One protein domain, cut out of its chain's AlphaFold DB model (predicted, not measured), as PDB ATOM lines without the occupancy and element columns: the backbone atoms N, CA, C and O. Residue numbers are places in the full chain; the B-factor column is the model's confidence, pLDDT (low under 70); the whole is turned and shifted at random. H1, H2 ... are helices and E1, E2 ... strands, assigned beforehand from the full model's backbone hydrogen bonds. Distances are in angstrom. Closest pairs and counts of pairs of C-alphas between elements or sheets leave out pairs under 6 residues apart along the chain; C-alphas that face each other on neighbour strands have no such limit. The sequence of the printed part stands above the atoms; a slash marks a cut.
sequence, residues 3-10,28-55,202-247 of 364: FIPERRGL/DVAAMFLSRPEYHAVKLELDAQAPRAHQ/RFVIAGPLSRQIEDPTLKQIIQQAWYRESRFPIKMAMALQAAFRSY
ATOM      1  N   PHE A   3     293.865 249.327 291.402       97.62
ATOM      2  CA  PHE A   3     292.452 249.365 291.778       97.62
ATOM      3  C   PHE A   3     292.274 248.690 293.133       97.62
ATOM      4  O   PHE A   3     292.893 247.659 293.400       97.62
ATOM      5  N   ILE A   4     291.465 249.289 293.996       96.88
ATOM      6  CA  ILE A   4     291.145 248.755 295.322       96.88
ATOM      7  C   ILE A   4     289.627 248.724 295.494       96.88
ATOM      8  O   ILE A   4     288.941 249.550 294.886       96.88
ATOM      9  N   PRO A   5     289.082 247.803 296.299       96.69
ATOM     10  CA  PRO A   5     287.642 247.714 296.462       96.69
ATOM     11  C   PRO A   5     287.086 248.963 297.148       96.69
ATOM     12  O   PRO A   5     287.670 249.460 298.118       96.69
ATOM     13  N   GLU A   6     285.946 249.458 296.664       94.94
ATOM     14  CA  GLU A   6     285.231 250.551 297.315       94.94
ATOM     15  C   GLU A   6     284.717 250.075 298.678       94.94
ATOM     16  O   GLU A   6     284.017 249.064 298.796       94.94
ATOM     17  N   ARG A   7     285.065 250.819 299.731       89.94
ATOM     18  CA  ARG A   7     284.828 250.407 301.119       89.94
ATOM     19  C   ARG A   7     283.344 250.254 301.417       89.94
ATOM     20  O   ARG A   7     282.963 249.341 302.150       89.94
ATOM     21  N   ARG A   8     282.516 251.120 300.828       88.88
ATOM     22  CA  ARG A   8     281.056 251.106 301.012       88.88
ATOM     23  C   ARG A   8     280.416 249.801 300.520       88.88
ATOM     24  O   ARG A   8     279.443 249.354 301.118       88.88
ATOM     25  N   GLY A   9     280.981 249.168 299.488       86.25
ATOM     26  CA  GLY A   9     280.462 247.921 298.912       86.25
ATOM     27  C   GLY A   9     280.846 246.647 299.674       86.25
ATOM     28  O   GLY A   9     280.196 245.617 299.509       86.25
ATOM     29  N   LEU A  10     281.867 246.698 300.538       92.94
ATOM     30  CA  LEU A  10     282.422 245.502 301.187       92.94
ATOM     31  C   LEU A  10     281.465 244.857 302.196       92.94
ATOM     32  O   LEU A  10     281.204 243.661 302.108       92.94
ATOM     33  N   ASP A  28     286.073 235.992 290.362       94.56
ATOM     34  CA  ASP A  28     284.757 236.438 289.890       94.56
ATOM     35  C   ASP A  28     284.255 237.613 290.731       94.56
ATOM     36  O   ASP A  28     283.793 238.624 290.201       94.56
ATOM     37  N   VAL A  29     284.441 237.537 292.055       95.25
ATOM     38  CA  VAL A  29     284.146 238.661 292.955       95.25
ATOM     39  C   VAL A  29     285.016 239.871 292.595       95.25
ATOM     40  O   VAL A  29     284.521 240.989 292.523       95.25
ATOM     41  N   ALA A  30     286.304 239.673 292.314       96.25
ATOM     42  CA  ALA A  30     287.203 240.752 291.916       96.25
ATOM     43  C   ALA A  30     286.816 241.379 290.564       96.25
ATOM     44  O   ALA A  30     286.811 242.605 290.442       96.25
ATOM     45  N   ALA A  31     286.431 240.563 289.579       96.19
ATOM     46  CA  ALA A  31     285.918 241.031 288.294       96.19
ATOM     47  C   ALA A  31     284.638 241.863 288.470       96.19
ATOM     48  O   ALA A  31     284.503 242.926 287.861       96.19
ATOM     49  N   MET A  32     283.743 241.457 289.378       95.12
ATOM     50  CA  MET A  32     282.551 242.235 289.723       95.12
ATOM     51  C   MET A  32     282.916 243.637 290.239       95.12
ATOM     52  O   MET A  32     282.328 244.616 289.784       95.12
ATOM     53  N   PHE A  33     283.917 243.774 291.116       95.94
ATOM     54  CA  PHE A  33     284.370 245.088 291.608       95.94
ATOM     55  C   PHE A  33     284.970 245.979 290.505       95.94
ATOM     56  O   PHE A  33     284.901 247.205 290.590       95.94
ATOM     57  N   LEU A  34     285.545 245.389 289.457       96.31
ATOM     58  CA  LEU A  34     286.121 246.129 288.327       96.31
ATOM     59  C   LEU A  34     285.105 246.456 287.227       96.31
ATOM     60  O   LEU A  34     285.350 247.375 286.444       96.31
ATOM     61  N   SER A  35     283.971 245.748 287.193       95.25
ATOM     62  CA  SER A  35     282.922 245.905 286.174       95.25
ATOM     63  C   SER A  35     282.333 247.316 286.118       95.25
ATOM     64  O   SER A  35     281.920 247.793 285.061       95.25
ATOM     65  N   ARG A  36     282.309 248.002 287.264       94.88
ATOM     66  CA  ARG A  36     281.671 249.301 287.442       94.88
ATOM     67  C   ARG A  36     282.554 250.232 288.270       94.88
ATOM     68  O   ARG A  36     283.138 249.792 289.261       94.88
ATOM     69  N   PRO A  37     282.656 251.518 287.897       95.94
ATOM     70  CA  PRO A  37     283.504 252.479 288.592       95.94
ATOM     71  C   PRO A  37     283.018 252.734 290.019       95.94
ATOM     72  O   PRO A  37     283.821 253.054 290.882       95.94
ATOM     73  N   GLU A  38     281.726 252.561 290.301       95.56
ATOM     74  CA  GLU A  38     281.169 252.767 291.639       95.56
ATOM     75  C   GLU A  38     281.645 251.717 292.654       95.56
ATOM     76  O   GLU A  38     281.523 251.930 293.859       95.56
ATOM     77  N   TYR A  39     282.179 250.584 292.188       95.50
ATOM     78  CA  TYR A  39     282.596 249.483 293.055       95.50
ATOM     79  C   TYR A  39     284.084 249.500 293.385       95.50
ATOM     80  O   TYR A  39     284.510 248.747 294.255       95.50
ATOM     81  N   HIS A  40     284.885 250.373 292.779       96.56
ATOM     82  CA  HIS A  40     286.307 250.466 293.087       96.56
ATOM     83  C   HIS A  40     286.780 251.906 293.247       96.56
ATOM     84  O   HIS A  40     286.215 252.853 292.706       96.56
ATOM     85  N   ALA A  41     287.891 252.050 293.956       97.12
ATOM     86  CA  ALA A  41     288.679 253.267 293.980       97.12
ATOM     87  C   ALA A  41     289.979 253.060 293.195       97.12
ATOM     88  O   ALA A  41     290.530 251.954 293.126       97.12
ATOM     89  N   VAL A  42     290.487 254.141 292.609       97.69
ATOM     90  CA  VAL A  42     291.753 254.162 291.878       97.69
ATOM     91  C   VAL A  42     292.819 254.766 292.776       97.69
ATOM     92  O   VAL A  42     292.723 255.909 293.220       97.69
ATOM     93  N   LYS A  43     293.856 253.983 293.053       97.62
ATOM     94  CA  LYS A  43     295.052 254.441 293.748       97.62
ATOM     95  C   LYS A  43     296.089 254.876 292.717       97.62
ATOM     96  O   LYS A  43     296.608 254.064 291.940       97.62
ATOM     97  N   LEU A  44     296.415 256.159 292.759       97.00
ATOM     98  CA  LEU A  44     297.502 256.780 292.017       97.00
ATOM     99  C   LEU A  44     298.688 256.921 292.966       97.00
ATOM    100  O   LEU A  44     298.542 257.420 294.078       97.00
ATOM    101  N   GLU A  45     299.843 256.420 292.563       95.94
ATOM    102  CA  GLU A  45     301.061 256.436 293.366       95.94
ATOM    103  C   GLU A  45     302.242 256.529 292.410       95.94
ATOM    104  O   GLU A  45     302.253 255.830 291.390       95.94
ATOM    105  N   LEU A  46     303.180 257.420 292.725       93.81
ATOM    106  CA  LEU A  46     304.444 257.521 292.007       93.81
ATOM    107  C   LEU A  46     305.280 256.265 292.248       93.81
ATOM    108  O   LEU A  46     305.208 255.658 293.316       93.81
ATOM    109  N   ASP A  47     306.082 255.892 291.253       90.12
ATOM    110  CA  ASP A  47     307.037 254.801 291.414       90.12
ATOM    111  C   ASP A  47     308.006 255.113 292.570       90.12
ATOM    112  O   ASP A  47     308.385 256.267 292.786       90.12
ATOM    113  N   ALA A  48     308.425 254.086 293.306       87.31
ATOM    114  CA  ALA A  48     309.438 254.220 294.346       87.31
ATOM    115  C   ALA A  48     310.773 254.746 293.787       87.31
ATOM    116  O   ALA A  48     311.508 255.421 294.506       87.31
ATOM    117  N   GLN A  49     311.061 254.463 292.512       88.06
ATOM    118  CA  GLN A  49     312.248 254.947 291.802       88.06
ATOM    119  C   GLN A  49     312.067 256.338 291.177       88.06
ATOM    120  O   GLN A  49     313.025 256.891 290.636       88.06
ATOM    121  N   ALA A  50     310.865 256.920 291.232       84.06
ATOM    122  CA  ALA A  50     310.627 258.235 290.652       84.06
ATOM    123  C   ALA A  50     311.496 259.302 291.350       84.06
ATOM    124  O   ALA A  50     311.653 259.264 292.580       84.06
ATOM    125  N   PRO A  51     312.036 260.289 290.607       87.44
ATOM    126  CA  PRO A  51     312.821 261.358 291.211       87.44
ATOM    127  C   PRO A  51     312.027 262.057 292.316       87.44
ATOM    128  O   PRO A  51     310.841 262.333 292.146       87.44
ATOM    129  N   ARG A  52     312.684 262.393 293.435       79.25
ATOM    130  CA  ARG A  52     312.021 262.957 294.632       79.25
ATOM    131  C   ARG A  52     311.196 264.219 294.358       79.25
ATOM    132  O   ARG A  52     310.269 264.483 295.116       79.25
ATOM    133  N   ALA A  53     311.544 264.963 293.309       84.31
ATOM    134  CA  ALA A  53     310.846 266.167 292.869       84.31
ATOM    135  C   ALA A  53     309.481 265.891 292.211       84.31
ATOM    136  O   ALA A  53     308.648 266.789 292.159       84.31
ATOM    137  N   HIS A  54     309.229 264.671 291.723       88.25
ATOM    138  CA  HIS A  54     307.933 264.335 291.142       88.25
ATOM    139  C   HIS A  54     306.866 264.309 292.234       88.25
ATOM    140  O   HIS A  54     307.042 263.708 293.298       88.25
ATOM    141  N   GLN A  55     305.740 264.949 291.942       94.12
ATOM    142  CA  GLN A  55     304.565 265.007 292.796       94.12
ATOM    143  C   GLN A  55     303.324 264.775 291.942       94.12
ATOM    144  O   GLN A  55     303.319 265.035 290.741       94.12
ATOM    145  N   ARG A 202     300.948 260.061 296.577       96.00
ATOM    146  CA  ARG A 202     299.878 259.067 296.544       96.00
ATOM    147  C   ARG A 202     298.519 259.706 296.779       96.00
ATOM    148  O   ARG A 202     298.315 260.378 297.786       96.00
ATOM    149  N   PHE A 203     297.570 259.361 295.917       97.00
ATOM    150  CA  PHE A 203     296.161 259.701 296.056       97.00
ATOM    151  C   PHE A 203     295.286 258.470 295.843       97.00
ATOM    152  O   PHE A 203     295.638 257.540 295.116       97.00
ATOM    153  N   VAL A 204     294.137 258.459 296.507       96.75
ATOM    154  CA  VAL A 204     293.073 257.486 296.268       96.75
ATOM    155  C   VAL A 204     291.840 258.278 295.879       96.75
ATOM    156  O   VAL A 204     291.421 259.153 296.634       96.75
ATOM    157  N   ILE A 205     291.278 257.963 294.718       96.00
ATOM    158  CA  ILE A 205     290.062 258.593 294.207       96.00
ATOM    159  C   ILE A 205     288.969 257.584 293.959       96.00
ATOM    160  O   ILE A 205     289.235 256.424 293.648       96.00
ATOM    161  N   ALA A 206     287.732 258.056 294.046       96.19
ATOM    162  CA  ALA A 206     286.574 257.273 293.657       96.19
ATOM    163  C   ALA A 206     286.667 256.889 292.170       96.19
ATOM    164  O   ALA A 206     287.080 257.698 291.332       96.19
ATOM    165  N   GLY A 207     286.253 255.670 291.825       96.19
ATOM    166  CA  GLY A 207     286.249 255.202 290.442       96.19
ATOM    167  C   GLY A 207     285.484 256.119 289.478       96.19
ATOM    168  O   GLY A 207     286.033 256.399 288.410       96.19
ATOM    169  N   PRO A 208     284.299 256.680 289.812       96.62
ATOM    170  CA  PRO A 208     283.599 257.589 288.903       96.62
ATOM    171  C   PRO A 208     284.410 258.854 288.607       96.62
ATOM    172  O   PRO A 208     284.464 259.295 287.462       96.62
ATOM    173  N   LEU A 209     285.119 259.379 289.609       95.88
ATOM    174  CA  LEU A 209     285.961 260.564 289.462       95.88
ATOM    175  C   LEU A 209     287.174 260.299 288.557       95.88
ATOM    176  O   LEU A 209     287.549 261.152 287.762       95.88
ATOM    177  N   SER A 210     287.739 259.086 288.596       95.88
ATOM    178  CA  SER A 210     288.852 258.698 287.715       95.88
ATOM    179  C   SER A 210     288.506 258.778 286.220       95.88
ATOM    180  O   SER A 210     289.394 258.958 285.391       95.88
ATOM    181  N   ARG A 211     287.214 258.693 285.865       94.50
ATOM    182  CA  ARG A 211     286.738 258.838 284.478       94.50
ATOM    183  C   ARG A 211     286.679 260.292 284.011       94.50
ATOM    184  O   ARG A 211     286.592 260.524 282.811       94.50
ATOM    185  N   GLN A 212     286.723 261.241 284.942       95.06
ATOM    186  CA  GLN A 212     286.654 262.680 284.681       95.06
ATOM    187  C   GLN A 212     288.041 263.336 284.638       95.06
ATOM    188  O   GLN A 212     288.135 264.553 284.537       95.06
ATOM    189  N   ILE A 213     289.120 262.551 284.725       94.44
ATOM    190  CA  ILE A 213     290.484 263.074 284.640       94.44
ATOM    191  C   ILE A 213     290.707 263.734 283.277       94.44
ATOM    192  O   ILE A 213     290.501 263.120 282.227       94.44
ATOM    193  N   GLU A 214     291.143 264.990 283.336       90.75
ATOM    194  CA  GLU A 214     291.378 265.855 282.179       90.75
ATOM    195  C   GLU A 214     292.768 265.624 281.573       90.75
ATOM    196  O   GLU A 214     292.927 265.693 280.356       90.75
ATOM    197  N   ASP A 215     293.764 265.292 282.403       91.62
ATOM    198  CA  ASP A 215     295.131 265.051 281.944       91.62
ATOM    199  C   ASP A 215     295.207 263.784 281.060       91.62
ATOM    200  O   ASP A 215     294.891 262.676 281.523       91.62
ATOM    201  N   PRO A 216     295.630 263.909 279.786       92.62
ATOM    202  CA  PRO A 216     295.607 262.798 278.836       92.62
ATOM    203  C   PRO A 216     296.574 261.676 279.224       92.62
ATOM    204  O   PRO A 216     296.267 260.498 279.023       92.62
ATOM    205  N   THR A 217     297.708 262.018 279.840       93.81
ATOM    206  CA  THR A 217     298.720 261.055 280.280       93.81
ATOM    207  C   THR A 217     298.184 260.206 281.428       93.81
ATOM    208  O   THR A 217     298.215 258.975 281.361       93.81
ATOM    209  N   LEU A 218     297.619 260.834 282.464       94.94
ATOM    210  CA  LEU A 218     296.979 260.122 283.573       94.94
ATOM    211  C   LEU A 218     295.823 259.253 283.085       94.94
ATOM    212  O   LEU A 218     295.729 258.088 283.483       94.94
ATOM    213  N   LYS A 219     294.978 259.780 282.193       95.88
ATOM    214  CA  LYS A 219     293.859 259.036 281.607       95.88
ATOM    215  C   LYS A 219     294.342 257.768 280.904       95.88
ATOM    216  O   LYS A 219     293.824 256.685 281.184       95.88
ATOM    217  N   GLN A 220     295.368 257.875 280.063       96.81
ATOM    218  CA  GLN A 220     295.954 256.727 279.371       96.81
ATOM    219  C   GLN A 220     296.543 255.704 280.354       96.81
ATOM    220  O   GLN A 220     296.267 254.509 280.237       96.81
ATOM    221  N   ILE A 221     297.312 256.145 281.354       96.12
ATOM    222  CA  ILE A 221     297.927 255.248 282.348       96.12
ATOM    223  C   ILE A 221     296.851 254.502 283.154       96.12
ATOM    224  O   ILE A 221     296.987 253.302 283.415       96.12
ATOM    225  N   ILE A 222     295.768 255.181 283.541       96.81
ATOM    226  CA  ILE A 222     294.650 254.569 284.271       96.81
ATOM    227  C   ILE A 222     293.932 253.543 283.399       96.81
ATOM    228  O   ILE A 222     293.681 252.432 283.864       96.81
ATOM    229  N   GLN A 223     293.650 253.869 282.136       96.19
ATOM    230  CA  GLN A 223     293.009 252.946 281.195       96.19
ATOM    231  C   GLN A 223     293.861 251.698 280.943       96.19
ATOM    232  O   GLN A 223     293.351 250.580 281.005       96.19
ATOM    233  N   GLN A 224     295.169 251.862 280.730       96.81
ATOM    234  CA  GLN A 224     296.089 250.735 280.558       96.81
ATOM    235  C   GLN A 224     296.139 249.846 281.805       96.81
ATOM    236  O   GLN A 224     296.123 248.617 281.697       96.81
ATOM    237  N   ALA A 225     296.177 250.448 282.997       96.56
ATOM    238  CA  ALA A 225     296.125 249.700 284.247       96.56
ATOM    239  C   ALA A 225     294.790 248.953 284.400       96.56
ATOM    240  O   ALA A 225     294.794 247.795 284.818       96.56
ATOM    241  N   TRP A 226     293.669 249.588 284.040       96.81
ATOM    242  CA  TRP A 226     292.340 248.980 284.104       96.81
ATOM    243  C   TRP A 226     292.219 247.786 283.159       96.81
ATOM    244  O   TRP A 226     291.730 246.740 283.574       96.81
ATOM    245  N   TYR A 227     292.719 247.894 281.924       95.62
ATOM    246  CA  TYR A 227     292.702 246.794 280.955       95.62
ATOM    247  C   TYR A 227     293.471 245.568 281.467       95.62
ATOM    248  O   TYR A 227     292.970 244.443 281.420       95.62
ATOM    249  N   ARG A 228     294.674 245.786 282.018       95.50
ATOM    250  CA  ARG A 228     295.498 244.711 282.597       95.50
ATOM    251  C   ARG A 228     294.791 244.031 283.766       95.50
ATOM    252  O   ARG A 228     294.728 242.806 283.808       95.50
ATOM    253  N   GLU A 229     294.257 244.824 284.692       95.62
ATOM    254  CA  GLU A 229     293.596 244.301 285.888       95.62
ATOM    255  C   GLU A 229     292.264 243.612 285.547       95.62
ATOM    256  O   GLU A 229     291.954 242.575 286.116       95.62
ATOM    257  N   SER A 230     291.503 244.117 284.574       94.56
ATOM    258  CA  SER A 230     290.216 243.529 284.168       94.56
ATOM    259  C   SER A 230     290.373 242.178 283.471       94.56
ATOM    260  O   SER A 230     289.497 241.327 283.589       94.56
ATOM    261  N   ARG A 231     291.494 241.949 282.771       94.44
ATOM    262  CA  ARG A 231     291.797 240.649 282.153       94.44
ATOM    263  C   ARG A 231     292.127 239.579 283.195       94.44
ATOM    264  O   ARG A 231     291.762 238.422 283.010       94.44
ATOM    265  N   PHE A 232     292.844 239.943 284.259       93.25
ATOM    266  CA  PHE A 232     293.177 239.017 285.340       93.25
ATOM    267  C   PHE A 232     293.320 239.765 286.685       93.25
ATOM    268  O   PHE A 232     294.398 240.289 286.985       93.25
ATOM    269  N   PRO A 233     292.252 239.826 287.508       95.75
ATOM    270  CA  PRO A 233     292.131 240.762 288.635       95.75
ATOM    271  C   PRO A 233     292.870 240.333 289.912       95.75
ATOM    272  O   PRO A 233     292.284 240.243 290.993       95.75
ATOM    273  N   ILE A 234     294.173 240.055 289.811       94.12
ATOM    274  CA  ILE A 234     294.979 239.563 290.942       94.12
ATOM    275  C   ILE A 234     295.034 240.583 292.080       94.12
ATOM    276  O   ILE A 234     294.850 240.215 293.240       94.12
ATOM    277  N   LYS A 235     295.341 241.853 291.791       95.62
ATOM    278  CA  LYS A 235     295.573 242.854 292.844       95.62
ATOM    279  C   LYS A 235     294.267 243.171 293.556       95.62
ATOM    280  O   LYS A 235     294.258 243.254 294.785       95.62
ATOM    281  N   MET A 236     293.173 243.269 292.803       96.81
ATOM    282  CA  MET A 236     291.831 243.391 293.366       96.81
ATOM    283  C   MET A 236     291.484 242.173 294.234       96.81
ATOM    284  O   MET A 236     291.065 242.348 295.377       96.81
ATOM    285  N   ALA A 237     291.732 240.948 293.759       95.62
ATOM    286  CA  ALA A 237     291.492 239.731 294.535       95.62
ATOM    287  C   ALA A 237     292.292 239.712 295.846       95.62
ATOM    288  O   ALA A 237     291.721 239.460 296.903       95.62
ATOM    289  N   MET A 238     293.586 240.039 295.821       94.62
ATOM    290  CA  MET A 238     294.419 240.126 297.030       94.62
ATOM    291  C   MET A 238     293.895 241.184 298.014       94.62
ATOM    292  O   MET A 238     293.830 240.934 299.221       94.62
ATOM    293  N   ALA A 239     293.477 242.351 297.511       95.25
ATOM    294  CA  ALA A 239     292.887 243.405 298.333       95.25
ATOM    295  C   ALA A 239     291.560 242.960 298.970       95.25
ATOM    296  O   ALA A 239     291.342 243.198 300.158       95.25
ATOM    297  N   LEU A 240     290.704 242.265 298.216       95.56
ATOM    298  CA  LEU A 240     289.450 241.693 298.711       95.56
ATOM    299  C   LEU A 240     289.690 240.607 299.759       95.56
ATOM    300  O   LEU A 240     289.021 240.607 300.787       95.56
ATOM    301  N   GLN A 241     290.668 239.718 299.561       93.62
ATOM    302  CA  GLN A 241     291.024 238.705 300.559       93.62
ATOM    303  C   GLN A 241     291.425 239.345 301.889       93.62
ATOM    304  O   GLN A 241     290.979 238.899 302.942       93.62
ATOM    305  N   ALA A 242     292.253 240.391 301.855       92.69
ATOM    306  CA  ALA A 242     292.631 241.120 303.062       92.69
ATOM    307  C   ALA A 242     291.422 241.821 303.701       92.69
ATOM    308  O   ALA A 242     291.237 241.733 304.913       92.69
ATOM    309  N   ALA A 243     290.583 242.469 302.889       93.69
ATOM    310  CA  ALA A 243     289.415 243.206 303.356       93.69
ATOM    311  C   ALA A 243     288.341 242.299 303.967       93.69
ATOM    312  O   ALA A 243     287.778 242.627 305.002       93.69
ATOM    313  N   PHE A 244     288.053 241.148 303.367       94.94
ATOM    314  CA  PHE A 244     286.989 240.269 303.839       94.94
ATOM    315  C   PHE A 244     287.339 239.462 305.088       94.94
ATOM    316  O   PHE A 244     286.430 239.033 305.798       94.94
ATOM    317  N   ARG A 245     288.630 239.319 305.421       92.81
ATOM    318  CA  ARG A 245     289.049 238.727 306.702       92.81
ATOM    319  C   ARG A 245     288.481 239.490 307.898       92.81
ATOM    320  O   ARG A 245     288.074 238.856 308.864       92.81
ATOM    321  N   SER A 246     288.402 240.824 307.833       92.31
ATOM    322  CA  SER A 246     287.807 241.621 308.919       92.31
ATOM    323  C   SER A 246     286.281 241.505 308.997       92.31
ATOM    324  O   SER A 246     285.697 241.918 309.993       92.31
ATOM    325  N   TYR A 247     285.642 240.910 307.986       93.94
ATOM    326  CA  TYR A 247     284.212 240.601 307.963       93.94
ATOM    327  C   TYR A 247     283.915 239.121 308.254       93.94
ATOM    328  O   TYR A 247     282.797 238.669 308.027       93.94
TER     329      TYR A 247
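This is residues 3 to 10, 28 to 55 and 202 to 247 of the 364 residues of the protein "C2H2-type domain-containing protein" of Lentisphaerae bacterium (UniProt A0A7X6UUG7). A small three-stranded sheet has helices H2 and H4 over one face, making two layers, while H5 runs past its E1 edge and the short H3 sits by the far end of E3. Residues 48 to 53 stick out as a free loop beyond E2 and lengthen the outline. The printed part has 82 residues, with five named helices and three named strands in the order E1 H1 H2 E2 E3 H3 H4 H5; the sheet order is E1 - E2 - E3, all antiparallel, and the class is mixed. It is compact, with a radius of gyration of the C-alphas of 13.3 A, and spans 40 by 24 by 23 A.

E2, residues 40 to 45, is 15.9 A long; E1 is residues 3 to 5, beginning at C-alpha 3 (292.452, 249.365, 291.778), and E3 is residues 202 to 206. H4, residues 216 to 231, is 22.7 A long, and H5, residues 234 to 245, is 16.9 A long, ending at C-alpha 245 (289.049, 238.727, 306.702). H2 is residues 28 to 35, H1 residues 7 to 10 and H3 residues 207 to 210.

N 4 and O 41 are 3.0 A apart between E1 and E2, and N 42 and O 205 are 2.8 A apart between E2 and E3, both within hydrogen-bond range. H4 is on the sheet, with the C-alphas of Phe 3 and Trp 226 closest to E1 at 7.7 A. H2, also on the sheet, touches H5 at a steep tilt of 66 degrees, closest at C-alphas 30 and 237, 5.1 A. H5 only grazes the sheet with residues 235 to 243. H3 is on the sheet at a height of 7.2 A, over none of its strands. H1 is close but not clearly touching H5, C-alphas 10 and 244 being 7.4 A apart. Every O i to N i+4 pair is within hydrogen-bond range in H2, H4 and H5; H1 and H3 are too short for one.

The C-alphas farthest apart, of Ala 53 and Tyr 247, are 39.9 A apart. Residues 11 to 27 and 56 to 201 are not printed, with gaps of 14.7 A and 8.4 A between C-alphas. The links printed whole are tight, and no printed residue is under 70 in pLDDT.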